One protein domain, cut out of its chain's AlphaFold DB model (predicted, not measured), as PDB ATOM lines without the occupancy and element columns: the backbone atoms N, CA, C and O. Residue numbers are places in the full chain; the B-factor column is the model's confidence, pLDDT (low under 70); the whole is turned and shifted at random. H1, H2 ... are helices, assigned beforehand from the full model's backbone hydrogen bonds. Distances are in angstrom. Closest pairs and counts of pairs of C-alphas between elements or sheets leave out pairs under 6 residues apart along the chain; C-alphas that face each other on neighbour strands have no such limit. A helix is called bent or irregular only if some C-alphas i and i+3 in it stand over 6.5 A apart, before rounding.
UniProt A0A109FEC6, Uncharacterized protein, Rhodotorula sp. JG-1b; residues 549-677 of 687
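This is residues 549 to 677 of the 687 residues of an uncharacterized protein of Rhodotorula sp. JG-1b (UniProt A0A109FEC6). The longest helix, H5, lies in the middle of a flat, spread-out set of helices, with H4 folded back beside it as a helical hairpin. On one side H8 crosses H5 and leads out to H7 at one far edge; on the other, H1 packs on H4, H2 meets the last part of H5, and H3 lies out at the opposite edge, touching no helix. The printed part has 129 residues with eight named helices, H1 to H8 in order, and no named strand; its class is all helix. It is only just compact, close to loose, with a radius of gyration of the C-alphas of 16.3 A and spans of 49 by 39 by 21 A.

Find C-alpha 616 at (103.485, 85.140, 83.509); from there H5, residues 616 to 633, runs 27.0 A to C-alpha 633 at (127.741, 95.946, 78.703). H5 is only just irregular, with C-alphas 630 and 633 6.6 A apart. Before it come H1, residues 549 to 560, 16.1 A long; H2, 569 to 574; H3, 583 to 593, 15.6 A; and H4, 603 to 612, 14.2 A. After it look for H6, 635 to 638; H7, 645 to 655, 15.9 A; and H8, 662 to 675, 20.4 A, ending at C-alpha 675 at (119.558, 79.197, 77.964).

Start at the hub, H5. H4 touches it at a shallow tilt of 21 degrees, opposite ways; their closest C-alphas, Tyr 607 and Gln 619, are 4.9 A apart. Residues 668 to 673 of H8 touch H5 at a steep tilt of 67 degrees, only just short of perpendicular, closest at the C-alphas of Leu 623 and Leu 669, 6.2 A. H7 touches H8 about perpendicular, at 79 degrees, closest at the C-alphas of Ala 654 and Gln 664, 6.8 A. H2 touches residues 629 to 633 of H5, closest at the C-alphas of Leu 571 and Glu 633, 7.2 A. Residues 550 to 554 of H1 touch H4, closest at the C-alphas of Thr 550 and Val 606, 6.3 A. H3 is close to H2 but not clearly touching, and apart from H5; H5 and H6 meet only through their link. Every O i to N i+4 pair is within hydrogen-bond range in H1, H3, H4, H7 and H8, against 13 of 14 in H5 and 0 of 2 in H2, where 2 of 3 O i to N i+3 pairs are; H6 is too short for an i+4 pair.

The two C-alphas farthest apart, Pro 595 and Lys 645, are 49.5 A from each other. Residues 640 to 646 stand free. The printed part has no cut and no long link. Its mean pLDDT is 78.2, with 52 residues under 70, among them 570 to 580 and 631 to 651.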
ATOM      1  N   SER A 549     104.231 104.808  89.920       93.56
ATOM      2  CA  SER A 549     104.677 104.693  88.522       93.56
ATOM      3  C   SER A 549     104.661 103.251  88.003       93.56
ATOM      4  O   SER A 549     104.215 103.015  86.884       93.56
ATOM      5  N   THR A 550     105.079 102.281  88.822       96.44
ATOM      6  CA  THR A 550     105.055 100.849  88.473       96.44
ATOM      7  C   THR A 550     103.621 100.343  88.354       96.44
ATOM      8  O   THR A 550     103.298  99.690  87.366       96.44
ATOM      9  N   MET A 551     102.737 100.701  89.292       97.12
ATOM     10  CA  MET A 551     101.321 100.335  89.194       97.12
ATOM     11  C   MET A 551     100.659 100.979  87.965       97.12
ATOM     12  O   MET A 551      99.965 100.295  87.221       97.12
ATOM     13  N   ASN A 552     100.920 102.259  87.687       95.25
ATOM     14  CA  ASN A 552     100.361 102.958  86.525       95.25
ATOM     15  C   ASN A 552     100.835 102.348  85.190       95.25
ATOM     16  O   ASN A 552     100.031 102.153  84.282       95.25
ATOM     17  N   ALA A 553     102.112 101.966  85.084       96.12
ATOM     18  CA  ALA A 553     102.635 101.264  83.911       96.12
ATOM     19  C   ALA A 553     102.021  99.864  83.731       96.12
ATOM     20  O   ALA A 553     101.706  99.477  82.609       96.12
ATOM     21  N   VAL A 554     101.780  99.120  84.818       96.94
ATOM     22  CA  VAL A 554     101.093  97.818  84.745       96.94
ATOM     23  C   VAL A 554      99.602  97.974  84.420       96.94
ATOM     24  O   VAL A 554      99.065  97.177  83.654       96.94
ATOM     25  N   LEU A 555      98.931  99.021  84.905       96.25
ATOM     26  CA  LEU A 555      97.560  99.346  84.494       96.25
ATOM     27  C   LEU A 555      97.487  99.725  83.005       96.25
ATOM     28  O   LEU A 555      96.575  99.268  82.315       96.25
ATOM     29  N   LEU A 556      98.462 100.483  82.484       95.88
ATOM     30  CA  LEU A 556      98.563 100.752  81.048       95.88
ATOM     31  C   LEU A 556      98.810  99.460  80.255       95.88
ATOM     32  O   LEU A 556      98.127  99.236  79.254       95.88
ATOM     33  N   TYR A 557      99.711  98.588  80.716       97.50
ATOM     34  CA  TYR A 557      99.961  97.284  80.096       97.50
ATOM     35  C   TYR A 557      98.681  96.447  80.014       97.50
ATOM     36  O   TYR A 557      98.333  95.952  78.947       97.50
ATOM     37  N   LEU A 558      97.915  96.356  81.104       95.25
ATOM     38  CA  LEU A 558      96.643  95.628  81.129       95.25
ATOM     39  C   LEU A 558      95.573  96.242  80.205       95.25
ATOM     40  O   LEU A 558      94.681  95.525  79.757       95.25
ATOM     41  N   ALA A 559      95.653  97.543  79.911       95.25
ATOM     42  CA  ALA A 559      94.727  98.238  79.016       95.25
ATOM     43  C   ALA A 559      95.145  98.225  77.530       95.25
ATOM     44  O   ALA A 559      94.285  98.367  76.662       95.25
ATOM     45  N   THR A 560      96.443  98.098  77.227       96.62
ATOM     46  CA  THR A 560      97.003  98.354  75.880       96.62
ATOM     47  C   THR A 560      97.967  97.287  75.356       96.62
ATOM     48  O   THR A 560      98.277  97.287  74.169       96.62
ATOM     49  N   GLY A 561      98.466  96.399  76.219       95.81
ATOM     50  CA  GLY A 561      99.575  95.484  75.933       95.81
ATOM     51  C   GLY A 561     100.964  96.141  75.922       95.81
ATOM     52  O   GLY A 561     101.945  95.463  75.631       95.81
ATOM     53  N   HIS A 562     101.073  97.442  76.221       96.06
ATOM     54  CA  HIS A 562     102.321  98.204  76.122       96.06
ATOM     55  C   HIS A 562     102.928  98.527  77.493       96.06
ATOM     56  O   HIS A 562     102.229  98.989  78.397       96.06
ATOM     57  N   ILE A 563     104.241  98.327  77.639       97.56
ATOM     58  CA  ILE A 563     105.016  98.753  78.808       97.56
ATOM     59  C   ILE A 563     106.442  99.114  78.396       97.56
ATOM     60  O   ILE A 563     107.060  98.405  77.606       97.56
ATOM     61  N   GLU A 564     106.971 100.202  78.955       97.00
ATOM     62  CA  GLU A 564     108.350 100.632  78.729       97.00
ATOM     63  C   GLU A 564     109.197 100.475  79.986       97.00
ATOM     64  O   GLU A 564     108.784 100.819  81.100       97.00
ATOM     65  N   PHE A 565     110.411  99.965  79.798       97.06
ATOM     66  CA  PHE A 565     111.343  99.685  80.877       97.06
ATOM     67  C   PHE A 565     112.476 100.706  80.896       97.06
ATOM     68  O   PHE A 565     113.183 100.893  79.909       97.06
ATOM     69  N   ALA A 566     112.687 101.339  82.047       93.44
ATOM     70  CA  ALA A 566     113.842 102.196  82.254       93.44
ATOM     71  C   ALA A 566     115.131 101.359  82.358       93.44
ATOM     72  O   ALA A 566     115.116 100.310  83.018       93.44
ATOM     73  N   PRO A 567     116.268 101.850  81.827       88.88
ATOM     74  CA  PRO A 567     117.560 101.192  81.991       88.88
ATOM     75  C   PRO A 567     117.916 101.009  83.475       88.88
ATOM     76  O   PRO A 567     117.526 101.799  84.345       88.88
ATOM     77  N   LEU A 568     118.657  99.946  83.788       84.69
ATOM     78  CA  LEU A 568     119.117  99.669  85.150       84.69
ATOM     79  C   LEU A 568     120.164 100.699  85.600       84.69
ATOM     80  O   LEU A 568     121.058 101.054  84.838       84.69
ATOM     81  N   ASN A 569     120.106 101.120  86.870       74.94
ATOM     82  CA  ASN A 569     121.095 102.050  87.440       74.94
ATOM     83  C   ASN A 569     122.536 101.519  87.350       74.94
ATOM     84  O   ASN A 569     123.453 102.323  87.219       74.94
ATOM     85  N   SER A 570     122.744 100.196  87.394       69.75
ATOM     86  CA  SER A 570     124.080  99.600  87.279       69.75
ATOM     87  C   SER A 570     124.739  99.851  85.916       69.75
ATOM     88  O   SER A 570     125.947 100.060  85.877       69.75
ATOM     89  N   LEU A 571     123.968  99.955  84.826       66.19
ATOM     90  CA  LEU A 571     124.500 100.259  83.486       66.19
ATOM     91  C   LEU A 571     124.982 101.704  83.332       66.19
ATOM     92  O   LEU A 571     125.857 101.990  82.520       66.19
ATOM     93  N   LEU A 572     124.413 102.624  84.110       63.31
ATOM     94  CA  LEU A 572     124.793 104.037  84.077       63.31
ATOM     95  C   LEU A 572     126.056 104.320  84.906       63.31
ATOM     96  O   LEU A 572     126.642 105.386  84.759       63.31
ATOM     97  N   LEU A 573     126.480 103.374  85.752       62.06
ATOM     98  CA  LEU A 573     127.694 103.474  86.570       62.06
ATOM     99  C   LEU A 573     128.935 102.879  85.885       62.06
ATOM    100  O   LEU A 573     130.050 103.276  86.209       62.06
ATOM    101  N   THR A 574     128.765 101.934  84.954       56.59
ATOM    102  CA  THR A 574     129.877 101.298  84.219       56.59
ATOM    103  C   THR A 574     130.331 102.082  82.989       56.59
ATOM    104  O   THR A 574     131.424 101.845  82.478       56.59
ATOM    105  N   ARG A 575     129.515 103.022  82.504       55.97
ATOM    106  CA  ARG A 575     129.882 103.921  81.408       55.97
ATOM    107  C   ARG A 575     130.774 105.033  81.964       55.97
ATOM    108  O   ARG A 575     130.337 105.770  82.842       55.97
ATOM    109  N   ASN A 576     132.012 105.132  81.468       51.28
ATOM    110  CA  ASN A 576     133.002 106.116  81.933       51.28
ATOM    111  C   ASN A 576     132.385 107.522  82.056       51.28
ATOM    112  O   ASN A 576     131.690 107.985  81.152       51.28
ATOM    113  N   GLN A 577     132.649 108.165  83.194       49.00
ATOM    114  CA  GLN A 577     131.790 109.167  83.843       49.00
ATOM    115  C   GLN A 577     131.678 110.540  83.137       49.00
ATOM    116  O   GLN A 577     131.179 111.484  83.740       49.00
ATOM    117  N   GLU A 578     132.138 110.686  81.891       53.16
ATOM    118  CA  GLU A 578     132.322 112.005  81.260       53.16
ATOM    119  C   GLU A 578     131.224 112.411  80.250       53.16
ATOM    120  O   GLU A 578     130.923 113.597  80.180       53.16
ATOM    121  N   ASP A 579     130.554 111.479  79.546       58.88
ATOM    122  CA  ASP A 579     129.644 111.822  78.417       58.88
ATOM    123  C   ASP A 579     128.244 111.149  78.426       58.88
ATOM    124  O   ASP A 579     127.494 111.219  77.449       58.88
ATOM    125  N   GLY A 580     127.856 110.447  79.497       65.50
ATOM    126  CA  GLY A 580     126.539 109.791  79.580       65.50
ATOM    127  C   GLY A 580     125.435 110.712  80.127       65.50
ATOM    128  O   GLY A 580     125.620 111.254  81.218       65.50
ATOM    129  N   PRO A 581     124.261 110.862  79.470       74.88
ATOM    130  CA  PRO A 581     123.128 111.548  80.086       74.88
ATOM    131  C   PRO A 581     122.682 110.790  81.342       74.88
ATOM    132  O   PRO A 581     122.553 109.562  81.339       74.88
ATOM    133  N   ALA A 582     122.443 111.522  82.431       81.38
ATOM    134  CA  ALA A 582     121.971 110.927  83.674       81.38
ATOM    135  C   ALA A 582     120.609 110.244  83.461       81.38
ATOM    136  O   ALA A 582     119.822 110.657  82.608       81.38
ATOM    137  N   ARG A 583     120.276 109.249  84.299       82.88
ATOM    138  CA  ARG A 583     118.959 108.576  84.274       82.88
ATOM    139  C   ARG A 583     117.797 109.564  84.208       82.88
ATOM    140  O   ARG A 583     116.821 109.308  83.515       82.88
ATOM    141  N   GLN A 584     117.918 110.662  84.952       83.44
ATOM    142  CA  GLN A 584     116.906 111.702  85.009       83.44
ATOM    143  C   GLN A 584     116.684 112.339  83.634       83.44
ATOM    144  O   GLN A 584     115.547 112.425  83.207       83.44
ATOM    145  N   THR A 585     117.749 112.654  82.894       89.31
ATOM    146  CA  THR A 585     117.671 113.223  81.541       89.31
ATOM    147  C   THR A 585     116.917 112.310  80.572       89.31
ATOM    148  O   THR A 585     116.064 112.798  79.847       89.31
ATOM    149  N   LEU A 586     117.158 110.992  80.606       88.50
ATOM    150  CA  LEU A 586     116.426 110.029  79.765       88.50
ATOM    151  C   LEU A 586     114.940 109.911  80.154       88.50
ATOM    152  O   LEU A 586     114.089 109.689  79.297       88.50
ATOM    153  N   LEU A 587     114.615 110.051  81.444       89.94
ATOM    154  CA  LEU A 587     113.226 110.080  81.913       89.94
ATOM    155  C   LEU A 587     112.533 111.398  81.535       89.94
ATOM    156  O   LEU A 587     111.381 111.366  81.113       89.94
ATOM    157  N   ASP A 588     113.226 112.530  81.655       90.81
ATOM    158  CA  ASP A 588     112.722 113.858  81.294       90.81
ATOM    159  C   ASP A 588     112.492 113.969  79.774       90.81
ATOM    160  O   ASP A 588     111.470 114.501  79.341       90.81
ATOM    161  N   GLU A 589     113.405 113.415  78.966       95.00
ATOM    162  CA  GLU A 589     113.292 113.305  77.506       95.00
ATOM    163  C   GLU A 589     112.078 112.455  77.115       95.00
ATOM    164  O   GLU A 589     111.188 112.955  76.427       95.00
ATOM    165  N   HIS A 590     111.946 111.236  77.658       93.25
ATOM    166  CA  HIS A 590     110.768 110.398  77.412       93.25
ATOM    167  C   HIS A 590     109.458 111.096  77.823       93.25
ATOM    168  O   HIS A 590     108.483 111.072  77.076       93.25
ATOM    169  N   VAL A 591     109.405 111.745  78.994       92.81
ATOM    170  CA  VAL A 591     108.200 112.470  79.448       92.81
ATOM    171  C   VAL A 591     107.886 113.669  78.541       92.81
ATOM    172  O   VAL A 591     106.715 114.007  78.362       92.81
ATOM    173  N   SER A 592     108.901 114.288  77.931       95.62
ATOM    174  CA  SER A 592     108.724 115.355  76.940       95.62
ATOM    175  C   SER A 592     108.221 114.837  75.586       95.62
ATOM    176  O   SER A 592     107.419 115.517  74.944       95.62
ATOM    177  N   GLU A 593     108.671 113.664  75.135       96.88
ATOM    178  CA  GLU A 593     108.231 113.047  73.872       96.88
ATOM    179  C   GLU A 593     106.856 112.369  73.994       96.88
ATOM    180  O   GLU A 593     106.051 112.378  73.054       96.88
ATOM    181  N   HIS A 594     106.553 111.812  75.168       94.56
ATOM    182  CA  HIS A 594     105.368 110.999  75.432       94.56
ATOM    183  C   HIS A 594     104.598 111.456  76.690       94.56
ATOM    184  O   HIS A 594     104.357 110.660  77.598       94.56
ATOM    185  N   PRO A 595     104.097 112.709  76.741       94.88
ATOM    186  CA  PRO A 595     103.460 113.286  77.934       94.88
ATOM    187  C   PRO A 595     102.141 112.611  78.360       94.88
ATOM    188  O   PRO A 595     101.580 112.946  79.403       94.88
ATOM    189  N   THR A 596     101.610 111.688  77.552       92.81
ATOM    190  CA  THR A 596     100.418 110.879  77.862       92.81
ATOM    191  C   THR A 596     100.740 109.455  78.319       92.81
ATOM    192  O   THR A 596      99.812 108.719  78.658       92.81
ATOM    193  N   LEU A 597     102.009 109.038  78.299       92.56
ATOM    194  CA  LEU A 597     102.452 107.726  78.774       92.56
ATOM    195  C   LEU A 597     103.027 107.836  80.201       92.56
ATOM    196  O   LEU A 597     103.524 108.891  80.595       92.56
ATOM    197  N   PRO A 598     102.938 106.770  81.020       94.31
ATOM    198  CA  PRO A 598     103.658 106.698  82.280       94.31
ATOM    199  C   PRO A 598     105.170 106.640  82.005       94.31
ATOM    200  O   PRO A 598     105.577 105.983  81.048       94.31
ATOM    201  N   PRO A 599     106.011 107.254  82.857       95.06
ATOM    202  CA  PRO A 599     107.458 107.212  82.679       95.06
ATOM    203  C   PRO A 599     107.984 105.763  82.738       95.06
ATOM    204  O   PRO A 599     107.438 104.966  83.513       95.06
ATOM    205  N   PRO A 600     109.064 105.420  82.006       96.31
ATOM    206  CA  PRO A 600     109.592 104.063  81.944       96.31
ATOM    207  C   PRO A 600     109.933 103.509  83.331       96.31
ATOM    208  O   PRO A 600     110.527 104.182  84.181       96.31
ATOM    209  N   VAL A 601     109.555 102.256  83.574       97.06
ATOM    210  CA  VAL A 601     109.575 101.654  84.915       97.06
ATOM    211  C   VAL A 601     110.717 100.663  85.097       97.06
ATOM    212  O   VAL A 601     111.227 100.081  84.147       97.06
ATOM    213  N   SER A 602     111.156 100.461  86.340       95.38
ATOM    214  CA  SER A 602     112.187  99.463  86.639       95.38
ATOM    215  C   SER A 602     111.669  98.057  86.305       95.38
ATOM    216  O   SER A 602     110.679  97.637  86.915       95.38
ATOM    217  N   PRO A 603     112.337  97.280  85.429       95.56
ATOM    218  CA  PRO A 603     111.894  95.922  85.122       95.56
ATOM    219  C   PRO A 603     111.947  95.007  86.359       95.56
ATOM    220  O   PRO A 603     111.102  94.130  86.504       95.56
ATOM    221  N   LYS A 604     112.830  95.279  87.338       92.56
ATOM    222  CA  LYS A 604     112.830  94.577  88.641       92.56
ATOM    223  C   LYS A 604     111.534  94.816  89.434       92.56
ATOM    224  O   LYS A 604     111.056  93.904  90.102       92.56
ATOM    225  N   SER A 605     110.972  96.025  89.371       93.81
ATOM    226  CA  SER A 605     109.725  96.371  90.071       93.81
ATOM    227  C   SER A 605     108.503  95.783  89.368       93.81
ATOM    228  O   SER A 605     107.613  95.258  90.033       93.81
ATOM    229  N   VAL A 606     108.490  95.807  88.030       96.88
ATOM    230  CA  VAL A 606     107.435  95.165  87.232       96.88
ATOM    231  C   VAL A 606     107.430  93.658  87.443       96.88
ATOM    232  O   VAL A 606     106.357  93.115  87.666       96.88
ATOM    233  N   TYR A 607     108.590  92.990  87.454       95.19
ATOM    234  CA  TYR A 607     108.654  91.547  87.708       95.19
ATOM    235  C   TYR A 607     108.011  91.181  89.055       95.19
ATOM    236  O   TYR A 607     107.162  90.295  89.108       95.19
ATOM    237  N   ARG A 608     108.349  91.905  90.135       90.06
ATOM    238  CA  ARG A 608     107.754  91.690  91.469       90.06
ATOM    239  C   ARG A 608     106.233  91.837  91.450       90.06
ATOM    240  O   ARG A 608     105.537  90.950  91.933       90.06
ATOM    241  N   LEU A 609     105.708  92.912  90.855       94.81
ATOM    242  CA  LEU A 609     104.258  93.102  90.762       94.81
ATOM    243  C   LEU A 609     103.597  92.044  89.857       94.81
ATOM    244  O   LEU A 609     102.537  91.526  90.187       94.81
ATOM    245  N   ALA A 610     104.219  91.680  88.737       95.25
ATOM    246  CA  ALA A 610     103.715  90.656  87.826       95.25
ATOM    247  C   ALA A 610     103.714  89.251  88.454       95.25
ATOM    248  O   ALA A 610     102.868  88.423  88.103       95.25
ATOM    249  N   HIS A 611     104.621  88.993  89.398       92.12
ATOM    250  CA  HIS A 611     104.620  87.803  90.243       92.12
ATOM    251  C   HIS A 611     103.434  87.817  91.220       92.12
ATOM    252  O   HIS A 611     102.613  86.901  91.179       92.12
ATOM    253  N   LEU A 612     103.256  88.901  91.989       89.19
ATOM    254  CA  LEU A 612     102.119  89.085  92.911       89.19
ATOM    255  C   LEU A 612     100.743  89.043  92.212       89.19
ATOM    256  O   LEU A 612      99.760  88.599  92.796       89.19
ATOM    257  N   LEU A 613     100.657  89.495  90.957       92.12
ATOM    258  CA  LEU A 613      99.430  89.467  90.148       92.12
ATOM    259  C   LEU A 613      99.223  88.159  89.361       92.12
ATOM    260  O   LEU A 613      98.238  88.054  88.623       92.12
ATOM    261  N   HIS A 614     100.146  87.194  89.461       94.06
ATOM    262  CA  HIS A 614     100.169  85.965  88.657       94.06
ATOM    263  C   HIS A 614      99.969  86.246  87.148       94.06
ATOM    264  O   HIS A 614      99.007  85.810  86.507       94.06
ATOM    265  N   ARG A 615     100.864  87.069  86.583       96.62
ATOM    266  CA  ARG A 615     100.906  87.459  85.162       96.62
ATOM    267  C   ARG A 615     102.227  87.034  84.519       96.62
ATOM    268  O   ARG A 615     103.144  87.839  84.389       96.62
ATOM    269  N   GLU A 616     102.294  85.772  84.102       95.19
ATOM    270  CA  GLU A 616     103.485  85.140  83.509       95.19
ATOM    271  C   GLU A 616     104.028  85.902  82.287       95.19
ATOM    272  O   GLU A 616     105.223  86.161  82.213       95.19
ATOM    273  N   GLU A 617     103.162  86.369  81.380       96.62
ATOM    274  CA  GLU A 617     103.566  87.173  80.210       96.62
ATOM    275  C   GLU A 617     104.338  88.445  80.607       96.62
ATOM    276  O   GLU A 617     105.348  88.795  80.000       96.62
ATOM    277  N   LEU A 618     103.886  89.125  81.665       96.75
ATOM    278  CA  LEU A 618     104.490  90.364  82.148       96.75
ATOM    279  C   LEU A 618     105.761  90.099  82.976       96.75
ATOM    280  O   LEU A 618     106.687  90.911  82.948       96.75
ATOM    281  N   GLN A 619     105.834  88.954  83.664       95.88
ATOM    282  CA  GLN A 619     107.076  88.458  84.269       95.88
ATOM    283  C   GLN A 619     108.126  88.189  83.181       95.88
ATOM    284  O   GLN A 619     109.256  88.662  83.298       95.88
ATOM    285  N   GLN A 620     107.742  87.516  82.093       95.38
ATOM    286  CA  GLN A 620     108.634  87.208  80.977       95.38
ATOM    287  C   GLN A 620     109.133  88.480  80.274       95.38
ATOM    288  O   GLN A 620     110.339  88.640  80.107       95.38
ATOM    289  N   LEU A 621     108.248  89.438  79.968       96.44
ATOM    290  CA  LEU A 621     108.644  90.744  79.415       96.44
ATOM    291  C   LEU A 621     109.644  91.485  80.317       96.44
ATOM    292  O   LEU A 621     110.613  92.068  79.829       96.44
ATOM    293  N   ALA A 622     109.444  91.437  81.637       96.12
ATOM    294  CA  ALA A 622     110.373  92.030  82.592       96.12
ATOM    295  C   ALA A 622     111.720  91.277  82.658       96.12
ATOM    296  O   ALA A 622     112.765  91.926  82.743       96.12
ATOM    297  N   LEU A 623     111.733  89.939  82.569       92.69
ATOM    298  CA  LEU A 623     112.963  89.136  82.472       92.69
ATOM    299  C   LEU A 623     113.719  89.379  81.165       92.69
ATOM    300  O   LEU A 623     114.949  89.451  81.181       92.69
ATOM    301  N   ASP A 624     113.019  89.541  80.045       93.19
ATOM    302  CA  ASP A 624     113.631  89.858  78.758       93.19
ATOM    303  C   ASP A 624     114.260  91.257  78.780       93.19
ATOM    304  O   ASP A 624     115.418  91.409  78.387       93.19
ATOM    305  N   ALA A 625     113.579  92.250  79.361       92.81
ATOM    306  CA  ALA A 625     114.138  93.583  79.577       92.81
ATOM    307  C   ALA A 625     115.356  93.583  80.524       92.81
ATOM    308  O   ALA A 625     116.347  94.271  80.257       92.81
ATOM    309  N   LEU A 626     115.332  92.782  81.600       90.94
ATOM    310  CA  LEU A 626     116.499  92.560  82.468       90.94
ATOM    311  C   LEU A 626     117.649  91.887  81.709       90.94
ATOM    312  O   LEU A 626     118.796  92.312  81.838       90.94
ATOM    313  N   SER A 627     117.346  90.881  80.891       87.75
ATOM    314  CA  SER A 627     118.335  90.140  80.101       87.75
ATOM    315  C   SER A 627     119.011  91.040  79.064       87.75
ATOM    316  O   SER A 627     120.237  91.058  78.977       87.75
ATOM    317  N   MET A 628     118.236  91.837  78.319       87.06
ATOM    318  CA  MET A 628     118.754  92.814  77.348       87.06
ATOM    319  C   MET A 628     119.588  93.911  78.020       87.06
ATOM    320  O   MET A 628     120.626  94.314  77.490       87.06
ATOM    321  N   SER A 629     119.163  94.354  79.208       84.44
ATOM    322  CA  SER A 629     119.922  95.302  80.028       84.44
ATOM    323  C   SER A 629     121.279  94.717  80.437       84.44
ATOM    324  O   SER A 629     122.302  95.369  80.283       84.44
ATOM    325  N   LEU A 630     121.333  93.473  80.918       77.94
ATOM    326  CA  LEU A 630     122.593  92.860  81.362       77.94
ATOM    327  C   LEU A 630     123.534  92.488  80.204       77.94
ATOM    328  O   LEU A 630     124.755  92.584  80.350       77.94
ATOM    329  N   ALA A 631     122.974  92.095  79.058       66.19
ATOM    330  CA  ALA A 631     123.730  91.653  77.888       66.19
ATOM    331  C   ALA A 631     124.479  92.776  77.153       66.19
ATOM    332  O   ALA A 631     125.402  92.479  76.398       66.19
ATOM    333  N   THR A 632     124.089  94.044  77.332       59.16
ATOM    334  CA  THR A 632     124.630  95.149  76.524       59.16
ATOM    335  C   THR A 632     126.034  95.590  76.939       59.16
ATOM    336  O   THR A 632     126.826  95.879  76.052       59.16
ATOM    337  N   GLU A 633     126.379  95.588  78.236       54.09
ATOM    338  CA  GLU A 633     127.741  95.946  78.703       54.09
ATOM    339  C   GLU A 633     128.108  95.445  80.128       54.09
ATOM    340  O   GLU A 633     129.231  95.658  80.580       54.09
ATOM    341  N   GLY A 634     127.201  94.769  80.858       54.78
ATOM    342  CA  GLY A 634     127.329  94.570  82.319       54.78
ATOM    343  C   GLY A 634     127.682  93.164  82.832       54.78
ATOM    344  O   GLY A 634     128.124  93.028  83.975       54.78
ATOM    345  N   ALA A 635     127.511  92.109  82.026       53.75
ATOM    346  CA  ALA A 635     127.572  90.718  82.507       53.75
ATOM    347  C   ALA A 635     128.890  90.333  83.223       53.75
ATOM    348  O   ALA A 635     128.863  89.567  84.185       53.75
ATOM    349  N   ALA A 636     130.031  90.892  82.807       48.50
ATOM    350  CA  ALA A 636     131.338  90.586  83.397       48.50
ATOM    351  C   ALA A 636     131.561  91.184  84.803       48.50
ATOM    352  O   ALA A 636     132.407  90.683  85.540       48.50
ATOM    353  N   CYS A 637     130.822  92.232  85.189       44.88
ATOM    354  CA  CYS A 637     130.939  92.842  86.518       44.88
ATOM    355  C   CYS A 637     129.970  92.246  87.548       44.88
ATOM    356  O   CYS A 637     130.298  92.236  88.732       44.88
ATOM    357  N   GLU A 638     128.805  91.742  87.125       43.44
ATOM    358  CA  GLU A 638     127.837  91.114  88.040       43.44
ATOM    359  C   GLU A 638     127.996  89.577  88.140       43.44
ATOM    360  O   GLU A 638     127.596  89.017  89.158       43.44
ATOM    361  N   LEU A 639     128.587  88.876  87.152       50.19
ATOM    362  CA  LEU A 639     128.513  87.401  87.062       50.19
ATOM    363  C   LEU A 639     129.841  86.656  86.815       50.19
ATOM    364  O   LEU A 639     130.033  86.015  85.783       50.19
ATOM    365  N   GLU A 640     130.688  86.580  87.848       46.75
ATOM    366  CA  GLU A 640     131.746  85.551  87.969       46.75
ATOM    367  C   GLU A 640     131.469  84.571  89.138       46.75
ATOM    368  O   GLU A 640     132.337  84.236  89.939       46.75
ATOM    369  N   VAL A 641     130.219  84.098  89.252       49.34
ATOM    370  CA  VAL A 641     129.768  83.133  90.288       49.34
ATOM    371  C   VAL A 641     129.814  81.668  89.796       49.34
ATOM    372  O   VAL A 641     129.668  80.729  90.576       49.34
ATOM    373  N   GLN A 642     130.073  81.431  88.503       47.56
ATOM    374  CA  GLN A 642     129.850  80.140  87.823       47.56
ATOM    375  C   GLN A 642     130.703  78.926  88.268       47.56
ATOM    376  O   GLN A 642     130.534  77.839  87.714       47.56
ATOM    377  N   ALA A 643     131.593  79.056  89.255       44.69
ATOM    378  CA  ALA A 643     132.440  77.955  89.725       44.69
ATOM    379  C   ALA A 643     131.984  77.304  91.049       44.69
ATOM    380  O   ALA A 643     132.551  76.282  91.443       44.69
ATOM    381  N   SER A 644     130.996  77.861  91.759       52.12
ATOM    382  CA  SER A 644     130.624  77.362  93.088       52.12
ATOM    383  C   SER A 644     129.654  76.173  93.044       52.12
ATOM    384  O   SER A 644     128.716  76.098  92.248       52.12
ATOM    385  N   LYS A 645     129.834  75.237  93.984       50.72
ATOM    386  CA  LYS A 645     128.895  74.126  94.217       50.72
ATOM    387  C   LYS A 645     127.496  74.633  94.617       50.72
ATOM    388  O   LYS A 645     126.504  74.005  94.257       50.72
ATOM    389  N   SER A 646     127.429  75.796  95.274       54.97
ATOM    390  CA  SER A 646     126.186  76.464  95.679       54.97
ATOM    391  C   SER A 646     125.317  76.931  94.508       54.97
ATOM    392  O   SER A 646     124.101  76.963  94.662       54.97
ATOM    393  N   TRP A 647     125.882  77.221  93.327       58.78
ATOM    394  CA  TRP A 647     125.078  77.557  92.144       58.78
ATOM    395  C   TRP A 647     124.223  76.372  91.668       58.78
ATOM    396  O   TRP A 647     123.034  76.522  91.392       58.78
ATOM    397  N   ASN A 648     124.802  75.168  91.638       65.00
ATOM    398  CA  ASN A 648     124.059  73.961  91.265       65.00
ATOM    399  C   ASN A 648     123.010  73.580  92.326       65.00
ATOM    400  O   ASN A 648     121.928  73.135  91.964       65.00
ATOM    401  N   GLU A 649     123.301  73.804  93.614       67.00
ATOM    402  CA  GLU A 649     122.352  73.550  94.710       67.00
ATOM    403  C   GLU A 649     121.182  74.554  94.716       67.00
ATOM    404  O   GLU A 649     120.038  74.156  94.925       67.00
ATOM    405  N   MET A 650     121.429  75.838  94.420       58.91
ATOM    406  CA  MET A 650     120.353  76.818  94.211       58.91
ATOM    407  C   MET A 650     119.480  76.459  93.004       58.91
ATOM    408  O   MET A 650     118.263  76.598  93.090       58.91
ATOM    409  N   ARG A 651     120.065  75.935  91.914       62.47
ATOM    410  CA  ARG A 651     119.285  75.435  90.767       62.47
ATOM    411  C   ARG A 651     118.383  74.262  91.143       62.47
ATOM    412  O   ARG A 651     117.246  74.216  90.688       62.47
ATOM    413  N   GLU A 652     118.872  73.330  91.953       72.56
ATOM    414  CA  GLU A 652     118.082  72.180  92.407       72.56
ATOM    415  C   GLU A 652     116.906  72.624  93.296       72.56
ATOM    416  O   GLU A 652     115.778  72.210  93.049       72.56
ATOM    417  N   LYS A 653     117.140  73.552  94.238       67.81
ATOM    418  CA  LYS A 653     116.107  74.098  95.144       67.81
ATOM    419  C   LYS A 653     115.077  75.000  94.456       67.81
ATOM    420  O   LYS A 653     113.895  74.947  94.780       67.81
ATOM    421  N   ALA A 654     115.488  75.815  93.486       63.03
ATOM    422  CA  ALA A 654     114.541  76.596  92.692       63.03
ATOM    423  C   ALA A 654     113.669  75.683  91.807       63.03
ATOM    424  O   ALA A 654     112.468  75.905  91.680       63.03
ATOM    425  N   ALA A 655     114.240  74.599  91.265       65.56
ATOM    426  CA  ALA A 655     113.487  73.598  90.507       65.56
ATOM    427  C   ALA A 655     112.505  72.772  91.368       65.56
ATOM    428  O   ALA A 655     111.556  72.211  90.817       65.56
ATOM    429  N   THR A 656     112.692  72.701  92.694       76.50
ATOM    430  CA  THR A 656     111.721  72.109  93.638       76.50
ATOM    431  C   THR A 656     110.738  73.121  94.237       76.50
ATOM    432  O   THR A 656     109.809  72.707  94.932       76.50
ATOM    433  N   GLY A 657     110.884  74.420  93.947       73.44
ATOM    434  CA  GLY A 657     110.035  75.483  94.502       73.44
ATOM    435  C   GLY A 657     110.356  75.856  95.956       73.44
ATOM    436  O   GLY A 657     109.510  76.416  96.640       73.44
ATOM    437  N   GLU A 658     111.563  75.551  96.445       69.88
ATOM    438  CA  GLU A 658     112.011  75.852  97.819       69.88
ATOM    439  C   GLU A 658     112.520  77.299  98.005       69.88
ATOM    440  O   GLU A 658     113.031  77.645  99.071       69.88
ATOM    441  N   ILE A 659     112.433  78.143  96.971       61.19
ATOM    442  CA  ILE A 659     112.940  79.521  96.968       61.19
ATOM    443  C   ILE A 659     111.834  80.460  96.475       61.19
ATOM    444  O   ILE A 659     111.311  80.283  95.380       61.19
ATOM    445  N   GLU A 660     111.509  81.488  97.260       59.09
ATOM    446  CA  GLU A 660     110.489  82.488  96.916       59.09
ATOM    447  C   GLU A 660     111.074  83.909  96.787       59.09
ATOM    448  O   GLU A 660     112.214  84.205  97.170       59.09
ATOM    449  N   GLY A 661     110.277  84.823  96.226       64.94
ATOM    450  CA  GLY A 661     110.575  86.255  96.206       64.94
ATOM    451  C   GLY A 661     111.856  86.623  95.447       64.94
ATOM    452  O   GLY A 661     112.112  86.152  94.342       64.94
ATOM    453  N   ALA A 662     112.662  87.523  96.021       47.31
ATOM    454  CA  ALA A 662     113.796  88.154  95.334       47.31
ATOM    455  C   ALA A 662     114.893  87.175  94.868       47.31
ATOM    456  O   ALA A 662     115.577  87.463  93.883       47.31
ATOM    457  N   ALA A 663     115.052  86.038  95.549       56.34
ATOM    458  CA  ALA A 663     116.018  85.007  95.178       56.34
ATOM    459  C   ALA A 663     115.559  84.204  93.947       56.34
ATOM    460  O   ALA A 663     116.385  83.901  93.085       56.34
ATOM    461  N   GLN A 664     114.248  83.967  93.800       67.81
ATOM    462  CA  GLN A 664     113.678  83.346  92.603       67.81
ATOM    463  C   GLN A 664     113.877  84.238  91.363       67.81
ATOM    464  O   GLN A 664     114.330  83.748  90.334       67.81
ATOM    465  N   ILE A 665     113.704  85.567  91.488       60.81
ATOM    466  CA  ILE A 665     114.010  86.526  90.397       60.81
ATOM    467  C   ILE A 665     115.455  86.364  89.905       60.81
ATOM    468  O   ILE A 665     115.722  86.400  88.704       60.81
ATOM    469  N   LEU A 666     116.401  86.219  90.840       61.84
ATOM    470  CA  LEU A 666     117.815  86.056  90.510       61.84
ATOM    471  C   LEU A 666     118.055  84.723  89.789       61.84
ATOM    472  O   LEU A 666     118.806  84.677  88.817       61.84
ATOM    473  N   PHE A 667     117.394  83.655  90.238       73.69
ATOM    474  CA  PHE A 667     117.486  82.335  89.629       73.69
ATOM    475  C   PHE A 667     116.897  82.279  88.210       73.69
ATOM    476  O   PHE A 667     117.569  81.792  87.297       73.69
ATOM    477  N   ASP A 668     115.684  82.798  88.006       69.75
ATOM    478  CA  ASP A 668     114.999  82.780  86.706       69.75
ATOM    479  C   ASP A 668     115.775  83.593  85.666       69.75
ATOM    480  O   ASP A 668     115.974  83.157  84.530       69.75
ATOM    481  N   LEU A 669     116.301  84.750  86.081       64.62
ATOM    482  CA  LEU A 669     117.158  85.601  85.261       64.62
ATOM    483  C   LEU A 669     118.445  84.877  84.844       64.62
ATOM    484  O   LEU A 669     118.817  84.898  83.673       64.62
ATOM    485  N   LEU A 670     119.116  84.203  85.779       65.12
ATOM    486  CA  LEU A 670     120.357  83.478  85.506       65.12
ATOM    487  C   LEU A 670     120.145  82.216  84.664       65.12
ATOM    488  O   LEU A 670     120.985  81.904  83.817       65.12
ATOM    489  N   SER A 671     119.016  81.532  84.842       71.81
ATOM    490  CA  SER A 671     118.608  80.413  83.988       71.81
ATOM    491  C   SER A 671     118.315  80.895  82.564       71.81
ATOM    492  O   SER A 671     118.886  80.362  81.614       71.81
ATOM    493  N   THR A 672     117.558  81.987  82.417       68.69
ATOM    494  CA  THR A 672     117.262  82.631  81.122       68.69
ATOM    495  C   THR A 672     118.533  83.078  80.388       68.69
ATOM    496  O   THR A 672     118.670  82.870  79.181       68.69
ATOM    497  N   LEU A 673     119.493  83.681  81.098       63.41
ATOM    498  CA  LEU A 673     120.777  84.102  80.521       63.41
ATOM    499  C   LEU A 673     121.641  82.908  80.079       63.41
ATOM    500  O   LEU A 673     122.377  83.014  79.096       63.41
ATOM    501  N   GLN A 674     121.545  81.774  80.775       69.56
ATOM    502  CA  GLN A 674     122.247  80.548  80.407       69.56
ATOM    503  C   GLN A 674     121.606  79.855  79.192       69.56
ATOM    504  O   GLN A 674     122.331  79.414  78.306       69.56
ATOM    505  N   GLU A 675     120.272  79.778  79.116       72.00
ATOM    506  CA  GLU A 675     119.558  79.197  77.964       72.00
ATOM    507  C   GLU A 675     119.787  79.979  76.664       72.00
ATOM    508  O   GLU A 675     119.794  79.398  75.582       72.00
ATOM    509  N   LYS A 676     120.026  81.291  76.766       67.31
ATOM    510  CA  LYS A 676     120.335  82.169  75.626       67.31
ATOM    511  C   LYS A 676     121.816  82.144  75.197       67.31
ATOM    512  O   LYS A 676     122.220  82.997  74.412       67.31
ATOM    513  N   ASP A 677     122.630  81.221  75.724       68.81
ATOM    514  CA  ASP A 677     124.089  81.115  75.498       68.81
ATOM    515  C   ASP A 677     124.898  82.394  75.838       68.81
ATOM    516  O   ASP A 677     126.085  82.507  75.513       68.81
TER     517      ASP A 677